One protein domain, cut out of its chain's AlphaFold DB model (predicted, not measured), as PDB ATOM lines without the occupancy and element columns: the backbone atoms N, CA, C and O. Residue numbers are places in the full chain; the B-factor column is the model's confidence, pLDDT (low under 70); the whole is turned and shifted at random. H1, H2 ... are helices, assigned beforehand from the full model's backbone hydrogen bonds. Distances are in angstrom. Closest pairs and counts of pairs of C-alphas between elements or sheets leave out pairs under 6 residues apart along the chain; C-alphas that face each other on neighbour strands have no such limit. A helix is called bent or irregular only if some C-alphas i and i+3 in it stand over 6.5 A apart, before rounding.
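AT A GLANCE: This is residues 48 to 125 of the 126 residues of an uncharacterized protein of Cereibacter azotoformans (UniProt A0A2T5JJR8). The longest helix, H5, folds back on the short helix H4 as a helical hairpin towards one end of an elongated body, while H1 and H2 make a second helical hairpin towards the other end, and the short helix H3 sits between the two hairpins. After H5 the last stretch, residues 117 to 125, folds back beside H5 towards the middle, and residues 96 to 101, of which 99 to 101 belong to H5, stick out at the H4 and H5 end. The printed part has 78 residues with five named helices, H1 to H5 in order along the chain, and no named strand; the class is all helix. The whole is compact, with a radius of gyration of the C-alphas of 11.9 A, and spans 36 by 22 by 18 A.

HOW THE PARTS SIT: H5, residues 99 to 116, is irregular: C-alphas 100 and 103 are 7.7 A apart, and it has a kink of 26 degrees near residue 106. With residues 101 to 109 alone it touches H4, residues 91 to 97, and the two form a hairpin at a shallow tilt of 10 degrees, opposite ways; their closest C-alphas, of Ile 95 and Ser 102, are 5.5 A apart. With residues 109 to 112 alone H5 only just touches H3, residues 82 to 88, with 3 pairs of C-alphas within 8 A; the closest, of Leu 88 and Ala 109, are 6.4 A apart, and the tilt is steep at 51 degrees. H3 is the hub, touching three helices. It touches H2, residues 66 to 75, at a steep tilt of 51 degrees, opposite ways, the closest C-alphas being those of Ala 70 and Pro 82, 5.0 A apart. It also touches H1, residues 48 to 58, at a steep tilt of 50 degrees, the same way, with the C-alphas of Ala 58 and Leu 88 closest at 4.9 A. H1 and H2 form a hairpin at a shallow tilt of 31 degrees, and their closest C-alphas, of Glu 50 and Ile 72, are 6.6 A apart. H3 and H4 meet only through their link. H5 is apart from H1 and from H2. In H1, H2, H3 and H4 every O i to N i+4 pair is within hydrogen-bond range; in H5 12 of 14 are.

IN THESE COORDINATES: H5 runs 25.6 A from C-alpha 99 to C-alpha 116 at (169.564, 138.766, 195.029). H1 begins at C-alpha 48 at (174.706, 154.131, 195.486) and is 15.5 A long; H2 is 14.2 A, H3 10.0 A and H4 9.9 A. H3 begins at C-alpha 82 at (176.402, 140.786, 185.210).

THE WHOLE: The two C-alphas farthest apart, those of Tyr 48 and Gln 100, are 36.5 A apart. The printed part has no cut. The links H3 to H4 and H4 to H5 are tight, those from H1 to H2 and H2 to H3 are short, and no link is long. The mean pLDDT of the printed part is 92.8, and no printed residue is under 70.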
ATOM      1  N   TYR A  48     176.153 154.204 195.274       89.31
ATOM      2  CA  TYR A  48     174.706 154.131 195.486       89.31
ATOM      3  C   TYR A  48     173.931 154.574 194.245       89.31
ATOM      4  O   TYR A  48     172.927 153.959 193.885       89.31
ATOM      5  N   ALA A  49     174.398 155.632 193.581       89.62
ATOM      6  CA  ALA A  49     173.779 156.154 192.372       89.62
ATOM      7  C   ALA A  49     173.874 155.152 191.213       89.62
ATOM      8  O   ALA A  49     172.894 154.940 190.502       89.62
ATOM      9  N   GLU A  50     175.025 154.506 191.037       93.50
ATOM     10  CA  GLU A  50     175.224 153.498 189.998       93.50
ATOM     11  C   GLU A  50     174.475 152.202 190.304       93.50
ATOM     12  O   GLU A  50     173.845 151.643 189.405       93.50
ATOM     13  N   HIS A  51     174.422 151.774 191.568       91.50
ATOM     14  CA  HIS A  51     173.566 150.660 191.968       91.50
ATOM     15  C   HIS A  51     172.079 150.960 191.692       91.50
ATOM     16  O   HIS A  51     171.387 150.151 191.071       91.50
ATOM     17  N   ALA A  52     171.585 152.151 192.045       89.12
ATOM     18  CA  ALA A  52     170.224 152.565 191.698       89.12
ATOM     19  C   ALA A  52     170.001 152.591 190.176       89.12
ATOM     20  O   ALA A  52     168.938 152.197 189.693       89.12
ATOM     21  N   ARG A  53     171.012 152.996 189.400       91.12
ATOM     22  CA  ARG A  53     170.965 153.001 187.932       91.12
ATOM     23  C   ARG A  53     170.841 151.589 187.348       91.12
ATOM     24  O   ARG A  53     170.150 151.435 186.344       91.12
ATOM     25  N   LEU A  54     171.434 150.567 187.974       93.50
ATOM     26  CA  LEU A  54     171.233 149.162 187.590       93.50
ATOM     27  C   LEU A  54     169.780 148.712 187.794       93.50
ATOM     28  O   LEU A  54     169.206 148.079 186.909       93.50
ATOM     29  N   LEU A  55     169.161 149.072 188.923       90.81
ATOM     30  CA  LEU A  55     167.748 148.766 189.196       90.81
ATOM     31  C   LEU A  55     166.804 149.519 188.246       90.81
ATOM     32  O   LEU A  55     165.826 148.960 187.750       90.81
ATOM     33  N   GLU A  56     167.113 150.779 187.931       89.38
ATOM     34  CA  GLU A  56     166.381 151.520 186.899       89.38
ATOM     35  C   GLU A  56     166.524 150.871 185.522       89.38
ATOM     36  O   GLU A  56     165.568 150.879 184.754       89.38
ATOM     37  N   ALA A  57     167.686 150.299 185.201       91.88
ATOM     38  CA  ALA A  57     167.883 149.610 183.932       91.88
ATOM     39  C   ALA A  57     167.093 148.302 183.856       91.88
ATOM     40  O   ALA A  57     166.481 148.029 182.826       91.88
ATOM     41  N   ALA A  58     167.059 147.531 184.947       91.00
ATOM     42  CA  ALA A  58     166.235 146.328 185.055       91.00
ATOM     43  C   ALA A  58     164.749 146.631 184.797       91.00
ATOM     44  O   ALA A  58     164.082 145.900 184.080       91.00
ATOM     45  N   THR A  59     164.255 147.756 185.315       88.50
ATOM     46  CA  THR A  59     162.836 148.148 185.250       88.50
ATOM     47  C   THR A  59     162.497 149.105 184.095       88.50
ATOM     48  O   THR A  59     161.466 149.784 184.111       88.50
ATOM     49  N   GLY A  60     163.394 149.238 183.110       84.25
ATOM     50  CA  GLY A  60     163.183 150.044 181.900       84.25
ATOM     51  C   GLY A  60     163.218 151.571 182.083       84.25
ATOM     52  O   GLY A  60     162.962 152.308 181.132       84.25
ATOM     53  N   GLY A  61     163.561 152.076 183.270       83.19
ATOM     54  CA  GLY A  61     163.655 153.512 183.564       83.19
ATOM     55  C   GLY A  61     164.876 154.204 182.941       83.19
ATOM     56  O   GLY A  61     164.875 155.426 182.751       83.19
ATOM     57  N   VAL A  62     165.920 153.441 182.602       88.00
ATOM     58  CA  VAL A  62     167.104 153.922 181.877       88.00
ATOM     59  C   VAL A  62     167.650 152.831 180.958       88.00
ATOM     60  O   VAL A  62     167.606 151.652 181.283       88.00
ATOM     61  N   HIS A  63     168.202 153.215 179.808       90.00
ATOM     62  CA  HIS A  63     168.941 152.277 178.972       90.00
ATOM     63  C   HIS A  63     170.402 152.203 179.429       90.00
ATOM     64  O   HIS A  63     171.087 153.228 179.463       90.00
ATOM     65  N   LEU A  64     170.875 150.996 179.750       92.50
ATOM     66  CA  LEU A  64     172.287 150.707 179.992       92.50
ATOM     67  C   LEU A  64     172.793 149.646 179.005       92.50
ATOM     68  O   LEU A  64     172.208 148.562 178.915       92.50
ATOM     69  N   PRO A  65     173.892 149.912 178.283       94.94
ATOM     70  CA  PRO A  65     174.608 148.884 177.544       94.94
ATOM     71  C   PRO A  65     175.122 147.770 178.466       94.94
ATOM     72  O   PRO A  65     175.495 148.007 179.613       94.94
ATOM     73  N   ALA A  66     175.233 146.549 177.937       95.00
ATOM     74  CA  ALA A  66     175.683 145.392 178.720       95.00
ATOM     75  C   ALA A  66     177.097 145.566 179.306       95.00
ATOM     76  O   ALA A  66     177.363 145.123 180.422       95.00
ATOM     77  N   PHE A  67     177.995 146.243 178.581       96.56
ATOM     78  CA  PHE A  67     179.343 146.513 179.080       96.56
ATOM     79  C   PHE A  67     179.335 147.490 180.266       96.56
ATOM     80  O   PHE A  67     180.144 147.316 181.174       96.56
ATOM     81  N   GLU A  68     178.418 148.468 180.294       96.25
ATOM     82  CA  GLU A  68     178.270 149.395 181.425       96.25
ATOM     83  C   GLU A  68     177.735 148.663 182.656       96.25
ATOM     84  O   GLU A  68     178.279 148.832 183.742       96.25
ATOM     85  N   ILE A  69     176.738 147.786 182.485       96.69
ATOM     86  CA  ILE A  69     176.209 146.943 183.571       96.69
ATOM     87  C   ILE A  69     177.341 146.132 184.215       96.69
ATOM     88  O   ILE A  69     177.539 146.177 185.430       96.69
ATOM     89  N   ALA A  70     178.133 145.434 183.396       97.00
ATOM     90  CA  ALA A  70     179.256 144.639 183.882       97.00
ATOM     91  C   ALA A  70     180.365 145.497 184.515       97.00
ATOM     92  O   ALA A  70     181.013 145.060 185.466       97.00
ATOM     93  N   ALA A  71     180.607 146.702 183.990       96.88
ATOM     94  CA  ALA A  71     181.579 147.632 184.554       96.88
ATOM     95  C   ALA A  71     181.158 148.107 185.950       96.88
ATOM     96  O   ALA A  71     181.963 147.988 186.867       96.88
ATOM     97  N   ILE A  72     179.908 148.550 186.128       96.31
ATOM     98  CA  ILE A  72     179.374 149.012 187.420       96.31
ATOM     99  C   ILE A  72     179.464 147.900 188.471       96.31
ATOM    100  O   ILE A  72     179.988 148.117 189.563       96.31
ATOM    101  N   ILE A  73     178.995 146.692 188.132       96.25
ATOM    102  CA  ILE A  73     178.987 145.548 189.057       96.25
ATOM    103  C   ILE A  73     180.402 145.215 189.533       96.25
ATOM    104  O   ILE A  73     180.622 145.046 190.730       96.25
ATOM    105  N   ARG A  74     181.376 145.165 188.615       95.69
ATOM    106  CA  ARG A  74     182.773 144.869 188.965       95.69
ATOM    107  C   ARG A  74     183.443 146.008 189.719       95.69
ATOM    108  O   ARG A  74     184.165 145.745 190.672       95.69
ATOM    109  N   HIS A  75     183.220 147.250 189.292       95.50
ATOM    110  CA  HIS A  75     183.860 148.421 189.885       95.50
ATOM    111  C   HIS A  75     183.490 148.581 191.363       95.50
ATOM    112  O   HIS A  75     184.368 148.844 192.181       95.50
ATOM    113  N   HIS A  76     182.225 148.324 191.712       94.00
ATOM    114  CA  HIS A  76     181.731 148.406 193.092       94.00
ATOM    115  C   HIS A  76     181.686 147.065 193.825       94.00
ATOM    116  O   HIS A  76     181.158 147.003 194.933       94.00
ATOM    117  N   ASN A  77     182.220 145.996 193.224       93.56
ATOM    118  CA  ASN A  77     182.200 144.638 193.775       93.56
ATOM    119  C   ASN A  77     180.799 144.216 194.273       93.56
ATOM    120  O   ASN A  77     180.635 143.702 195.383       93.56
ATOM    121  N   LEU A  78     179.772 144.501 193.469       93.12
ATOM    122  CA  LEU A  78     178.390 144.174 193.809       93.12
ATOM    123  C   LEU A  78     178.182 142.652 193.764       93.12
ATOM    124  O   LEU A  78     178.767 141.980 192.912       93.12
ATOM    125  N   PRO A  79     177.310 142.089 194.619       93.44
ATOM    126  CA  PRO A  79     177.090 140.645 194.723       93.44
ATOM    127  C   PRO A  79     176.175 140.109 193.607       93.44
ATOM    128  O   PRO A  79     175.320 139.261 193.856       93.44
ATOM    129  N   TYR A  80     176.305 140.640 192.391       94.81
ATOM    130  CA  TYR A  80     175.442 140.343 191.253       94.81
ATOM    131  C   TYR A  80     176.237 139.697 190.131       94.81
ATOM    132  O   TYR A  80     177.355 140.111 189.835       94.81
ATOM    133  N   ASP A  81     175.628 138.729 189.456       96.94
ATOM    134  CA  ASP A  81     176.109 138.292 188.153       96.94
ATOM    135  C   ASP A  81     175.732 139.348 187.089       96.94
ATOM    136  O   ASP A  81     174.548 139.691 186.957       96.94
ATOM    137  N   PRO A  82     176.699 139.887 186.317       96.62
ATOM    138  CA  PRO A  82     176.402 140.786 185.210       96.62
ATOM    139  C   PRO A  82     175.403 140.227 184.198       96.62
ATOM    140  O   PRO A  82     174.590 140.991 183.676       96.62
ATOM    141  N   GLU A  83     175.434 138.923 183.916       96.69
ATOM    142  CA  GLU A  83     174.526 138.309 182.943       96.69
ATOM    143  C   GLU A  83     173.075 138.358 183.416       96.69
ATOM    144  O   GLU A  83     172.176 138.650 182.623       96.69
ATOM    145  N   ASP A  84     172.846 138.169 184.717       96.88
ATOM    146  CA  ASP A  84     171.515 138.255 185.309       96.88
ATOM    147  C   ASP A  84     170.938 139.675 185.174       96.88
ATOM    148  O   ASP A  84     169.787 139.841 184.771       96.88
ATOM    149  N   PHE A  85     171.732 140.724 185.420       95.38
ATOM    150  CA  PHE A  85     171.265 142.108 185.242       95.38
ATOM    151  C   PHE A  85     171.089 142.499 183.771       95.38
ATOM    152  O   PHE A  85     170.160 143.238 183.429       95.38
ATOM    153  N   VAL A  86     171.937 141.984 182.875       96.31
ATOM    154  CA  VAL A  86     171.742 142.153 181.430       96.31
ATOM    155  C   VAL A  86     170.438 141.491 180.991       96.31
ATOM    156  O   VAL A  86     169.700 142.092 180.208       96.31
ATOM    157  N   PHE A  87     170.129 140.301 181.507       96.06
ATOM    158  CA  PHE A  87     168.860 139.626 181.259       96.06
ATOM    159  C   PHE A  87     167.680 140.469 181.754       96.06
ATOM    160  O   PHE A  87     166.810 140.801 180.946       96.06
ATOM    161  N   LEU A  88     167.691 140.890 183.026       95.44
ATOM    162  CA  LEU A  88     166.619 141.703 183.617       95.44
ATOM    163  C   LEU A  88     166.355 142.983 182.815       95.44
ATOM    164  O   LEU A  88     165.209 143.263 182.480       95.44
ATOM    165  N   SER A  89     167.405 143.701 182.399       94.56
ATOM    166  CA  SER A  89     167.275 144.940 181.604       94.56
ATOM    167  C   SER A  89     166.639 144.760 180.217       94.56
ATOM    168  O   SER A  89     166.395 145.733 179.501       94.56
ATOM    169  N   ARG A  90     166.405 143.514 179.794       94.12
ATOM    170  CA  ARG A  90     165.882 143.158 178.473       94.12
ATOM    171  C   ARG A  90     164.577 142.374 178.529       94.12
ATOM    172  O   ARG A  90     164.070 142.044 177.459       94.12
ATOM    173  N   VAL A  91     164.026 142.099 179.713       93.94
ATOM    174  CA  VAL A  91     162.829 141.260 179.901       93.94
ATOM    175  C   VAL A  91     161.646 141.752 179.063       93.94
ATOM    176  O   VAL A  91     161.187 141.004 178.202       93.94
ATOM    177  N   ALA A  92     161.232 143.017 179.203       89.50
ATOM    178  CA  ALA A  92     160.129 143.589 178.418       89.50
ATOM    179  C   ALA A  92     160.320 143.394 176.900       89.50
ATOM    180  O   ALA A  92     159.421 142.956 176.180       89.50
ATOM    181  N   LYS A  93     161.542 143.640 176.404       90.62
ATOM    182  CA  LYS A  93     161.887 143.438 174.988       90.62
ATOM    183  C   LYS A  93     161.867 141.957 174.598       90.62
ATOM    184  O   LYS A  93     161.450 141.629 173.491       90.62
ATOM    185  N   ALA A  94     162.341 141.068 175.467       90.06
ATOM    186  CA  ALA A  94     162.378 139.634 175.211       90.06
ATOM    187  C   ALA A  94     160.966 139.044 175.098       90.06
ATOM    188  O   ALA A  94     160.722 138.296 174.156       90.06
ATOM    189  N   ILE A  95     160.045 139.440 175.982       91.00
ATOM    190  CA  ILE A  95     158.631 139.032 175.938       91.00
ATOM    191  C   ILE A  95     157.970 139.546 174.659       91.00
ATOM    192  O   ILE A  95     157.327 138.776 173.951       91.00
ATOM    193  N   ALA A  96     158.177 140.823 174.317       90.81
ATOM    194  CA  ALA A  96     157.603 141.414 173.108       90.81
ATOM    195  C   ALA A  96     158.066 140.708 171.820       90.81
ATOM    196  O   ALA A  96     157.305 140.604 170.861       90.81
ATOM    197  N   LEU A  97     159.313 140.222 171.787       92.94
ATOM    198  CA  LEU A  97     159.869 139.508 170.634       92.94
ATOM    199  C   LEU A  97     159.509 138.017 170.610       92.94
ATOM    200  O   LEU A  97     159.452 137.428 169.532       92.94
ATOM    201  N   ARG A  98     159.345 137.389 171.779       91.75
ATOM    202  CA  ARG A  98     159.162 135.937 171.937       91.75
ATOM    203  C   ARG A  98     158.085 135.647 172.988       91.75
ATOM    204  O   ARG A  98     158.397 135.111 174.052       91.75
ATOM    205  N   PRO A  99     156.814 135.982 172.709       90.88
ATOM    206  CA  PRO A  99     155.724 135.817 173.670       90.88
ATOM    207  C   PRO A  99     155.509 134.355 174.086       90.88
ATOM    208  O   PRO A  99     155.114 134.089 175.215       90.88
ATOM    209  N   GLN A 100     155.840 133.395 173.218       94.38
ATOM    210  CA  GLN A 100     155.783 131.963 173.519       94.38
ATOM    211  C   GLN A 100     156.766 131.517 174.617       94.38
ATOM    212  O   GLN A 100     156.582 130.457 175.201       94.38
ATOM    213  N   GLU A 101     157.808 132.307 174.899       93.94
ATOM    214  CA  GLU A 101     158.770 132.046 175.976       93.94
ATOM    215  C   GLU A 101     158.419 132.809 177.267       93.94
ATOM    216  O   GLU A 101     159.187 132.752 178.228       93.94
ATOM    217  N   SER A 102     157.287 133.527 177.315       91.44
ATOM    218  CA  SER A 102     156.951 134.439 178.420       91.44
ATOM    219  C   SER A 102     156.993 133.763 179.790       91.44
ATOM    220  O   SER A 102     157.553 134.338 180.717       91.44
ATOM    221  N   ASP A 103     156.480 132.538 179.918       93.62
ATOM    222  CA  ASP A 103     156.475 131.807 181.193       93.62
ATOM    223  C   ASP A 103     157.895 131.477 181.670       93.62
ATOM    224  O   ASP A 103     158.224 131.633 182.847       93.62
ATOM    225  N   TRP A 104     158.773 131.077 180.746       94.75
ATOM    226  CA  TRP A 104     160.176 130.813 181.059       94.75
ATOM    227  C   TRP A 104     160.922 132.100 181.429       94.75
ATOM    228  O   TRP A 104     161.681 132.113 182.399       94.75
ATOM    229  N   ILE A 105     160.684 133.194 180.695       95.00
ATOM    230  CA  ILE A 105     161.268 134.510 180.993       95.00
ATOM    231  C   ILE A 105     160.802 134.981 182.379       95.00
ATOM    232  O   ILE A 105     161.631 135.434 183.170       95.00
ATOM    233  N   ALA A 106     159.512 134.827 182.690       93.75
ATOM    234  CA  ALA A 106     158.927 135.178 183.982       93.75
ATOM    235  C   ALA A 106     159.559 134.395 185.127       93.75
ATOM    236  O   ALA A 106     160.025 134.995 186.097       93.75
ATOM    237  N   GLN A 107     159.663 133.073 184.982       95.50
ATOM    238  CA  GLN A 107     160.301 132.233 185.987       95.50
ATOM    239  C   GLN A 107     161.769 132.619 186.185       95.50
ATOM    240  O   GLN A 107     162.214 132.806 187.316       95.50
ATOM    241  N   ARG A 108     162.523 132.808 185.093       96.06
ATOM    242  CA  ARG A 108     163.937 133.190 185.184       96.06
ATOM    243  C   ARG A 108     164.118 134.549 185.860       96.06
ATOM    244  O   ARG A 108     165.036 134.706 186.661       96.06
ATOM    245  N   ALA A 109     163.266 135.523 185.551       96.00
ATOM    246  CA  ALA A 109     163.296 136.831 186.193       96.00
ATOM    247  C   ALA A 109     162.984 136.729 187.695       96.00
ATOM    248  O   ALA A 109     163.715 137.298 188.507       96.00
ATOM    249  N   ALA A 110     161.958 135.958 188.065       95.31
ATOM    250  CA  ALA A 110     161.593 135.717 189.459       95.31
ATOM    251  C   ALA A 110     162.733 135.048 190.247       95.31
ATOM    252  O   ALA A 110     163.047 135.485 191.355       95.31
ATOM    253  N   ASP A 111     163.414 134.060 189.658       96.94
ATOM    254  CA  ASP A 111     164.559 133.385 190.278       96.94
ATOM    255  C   ASP A 111     165.712 134.358 190.571       96.94
ATOM    256  O   ASP A 111     166.324 134.304 191.641       96.94
ATOM    257  N   ILE A 112     166.013 135.261 189.632       97.19
ATOM    258  CA  ILE A 112     167.059 136.280 189.792       97.19
ATOM    259  C   ILE A 112     166.678 137.273 190.898       97.19
ATOM    260  O   ILE A 112     167.489 137.542 191.789       97.19
ATOM    261  N   ILE A 113     165.447 137.798 190.860       94.75
ATOM    262  CA  ILE A 113     164.926 138.726 191.874       94.75
ATOM    263  C   ILE A 113     165.030 138.094 193.265       94.75
ATOM    264  O   ILE A 113     165.539 138.728 194.192       94.75
ATOM    265  N   ALA A 114     164.604 136.837 193.406       95.56
ATOM    266  CA  ALA A 114     164.633 136.121 194.674       95.56
ATOM    267  C   ALA A 114     166.068 135.862 195.160       95.56
ATOM    268  O   ALA A 114     166.369 136.095 196.334       95.56
ATOM    269  N   ARG A 115     166.971 135.439 194.260       96.69
ATOM    270  CA  ARG A 115     168.384 135.158 194.571       96.69
ATOM    271  C   ARG A 115     169.082 136.364 195.190       96.69
ATOM    272  O   ARG A 115     169.769 136.221 196.198       96.69
ATOM    273  N   TYR A 116     168.900 137.538 194.593       94.88
ATOM    274  CA  TYR A 116     169.564 138.766 195.029       94.88
ATOM    275  C   TYR A 116     168.720 139.613 195.986       94.88
ATOM    276  O   TYR A 116     169.182 140.665 196.426       94.88
ATOM    277  N   ARG A 117     167.501 139.160 196.321       92.00
ATOM    278  CA  ARG A 117     166.515 139.894 197.133       92.00
ATOM    279  C   ARG A 117     166.306 141.319 196.612       92.00
ATOM    280  O   ARG A 117     166.354 142.282 197.379       92.00
ATOM    281  N   LEU A 118     166.144 141.451 195.295       90.94
ATOM    282  CA  LEU A 118     166.014 142.760 194.662       90.94
ATOM    283  C   LEU A 118     164.712 143.446 195.106       90.94
ATOM    284  O   LEU A 118     163.691 142.775 195.257       90.94
ATOM    285  N   PRO A 119     164.713 144.778 195.281       88.06
ATOM    286  CA  PRO A 119     163.537 145.538 195.695       88.06
ATOM    287  C   PRO A 119     162.609 145.854 194.507       88.06
ATOM    288  O   PRO A 119     162.176 146.991 194.351       88.06
ATOM    289  N   ILE A 120     162.367 144.874 193.636       87.06
ATOM    290  CA  ILE A 120     161.522 144.974 192.436       87.06
ATOM    291  C   ILE A 120     160.762 143.661 192.247       87.06
ATOM    292  O   ILE A 120     161.242 142.609 192.675       87.06
ATOM    293  N   THR A 121     159.596 143.707 191.611       88.75
ATOM    294  CA  THR A 121     158.797 142.514 191.299       88.75
ATOM    295  C   THR A 121     158.803 142.202 189.806       88.75
ATOM    296  O   THR A 121     159.397 142.914 188.997       88.75
ATOM    297  N   TRP A 122     158.157 141.100 189.426       86.94
ATOM    298  CA  TRP A 122     157.963 140.747 188.021       86.94
ATOM    299  C   TRP A 122     157.194 141.833 187.258       86.94
ATOM    300  O   TRP A 122     157.549 142.168 186.131       86.94
ATOM    301  N   GLU A 123     156.183 142.423 187.891       87.38
ATOM    302  CA  GLU A 123     155.360 143.489 187.321       87.38
ATOM    303  C   GLU A 123     156.180 144.751 187.014       87.38
ATOM    304  O   GLU A 123     155.851 145.479 186.083       87.38
ATOM    305  N   ASP A 124     157.277 144.992 187.739       85.38
ATOM    306  CA  ASP A 124     158.176 146.120 187.471       85.38
ATOM    307  C   ASP A 124     159.033 145.938 186.204       85.38
ATOM    308  O   ASP A 124     159.655 146.904 185.746       85.38
ATOM    309  N   LEU A 125     159.107 144.714 185.666       85.00
ATOM    310  CA  LEU A 125     159.915 144.348 184.495       85.00
ATOM    311  C   LEU A 125     159.127 144.332 183.173       85.00
ATOM    312  O   LEU A 125     159.744 144.149 182.118       85.00
TER     313      LEU A 125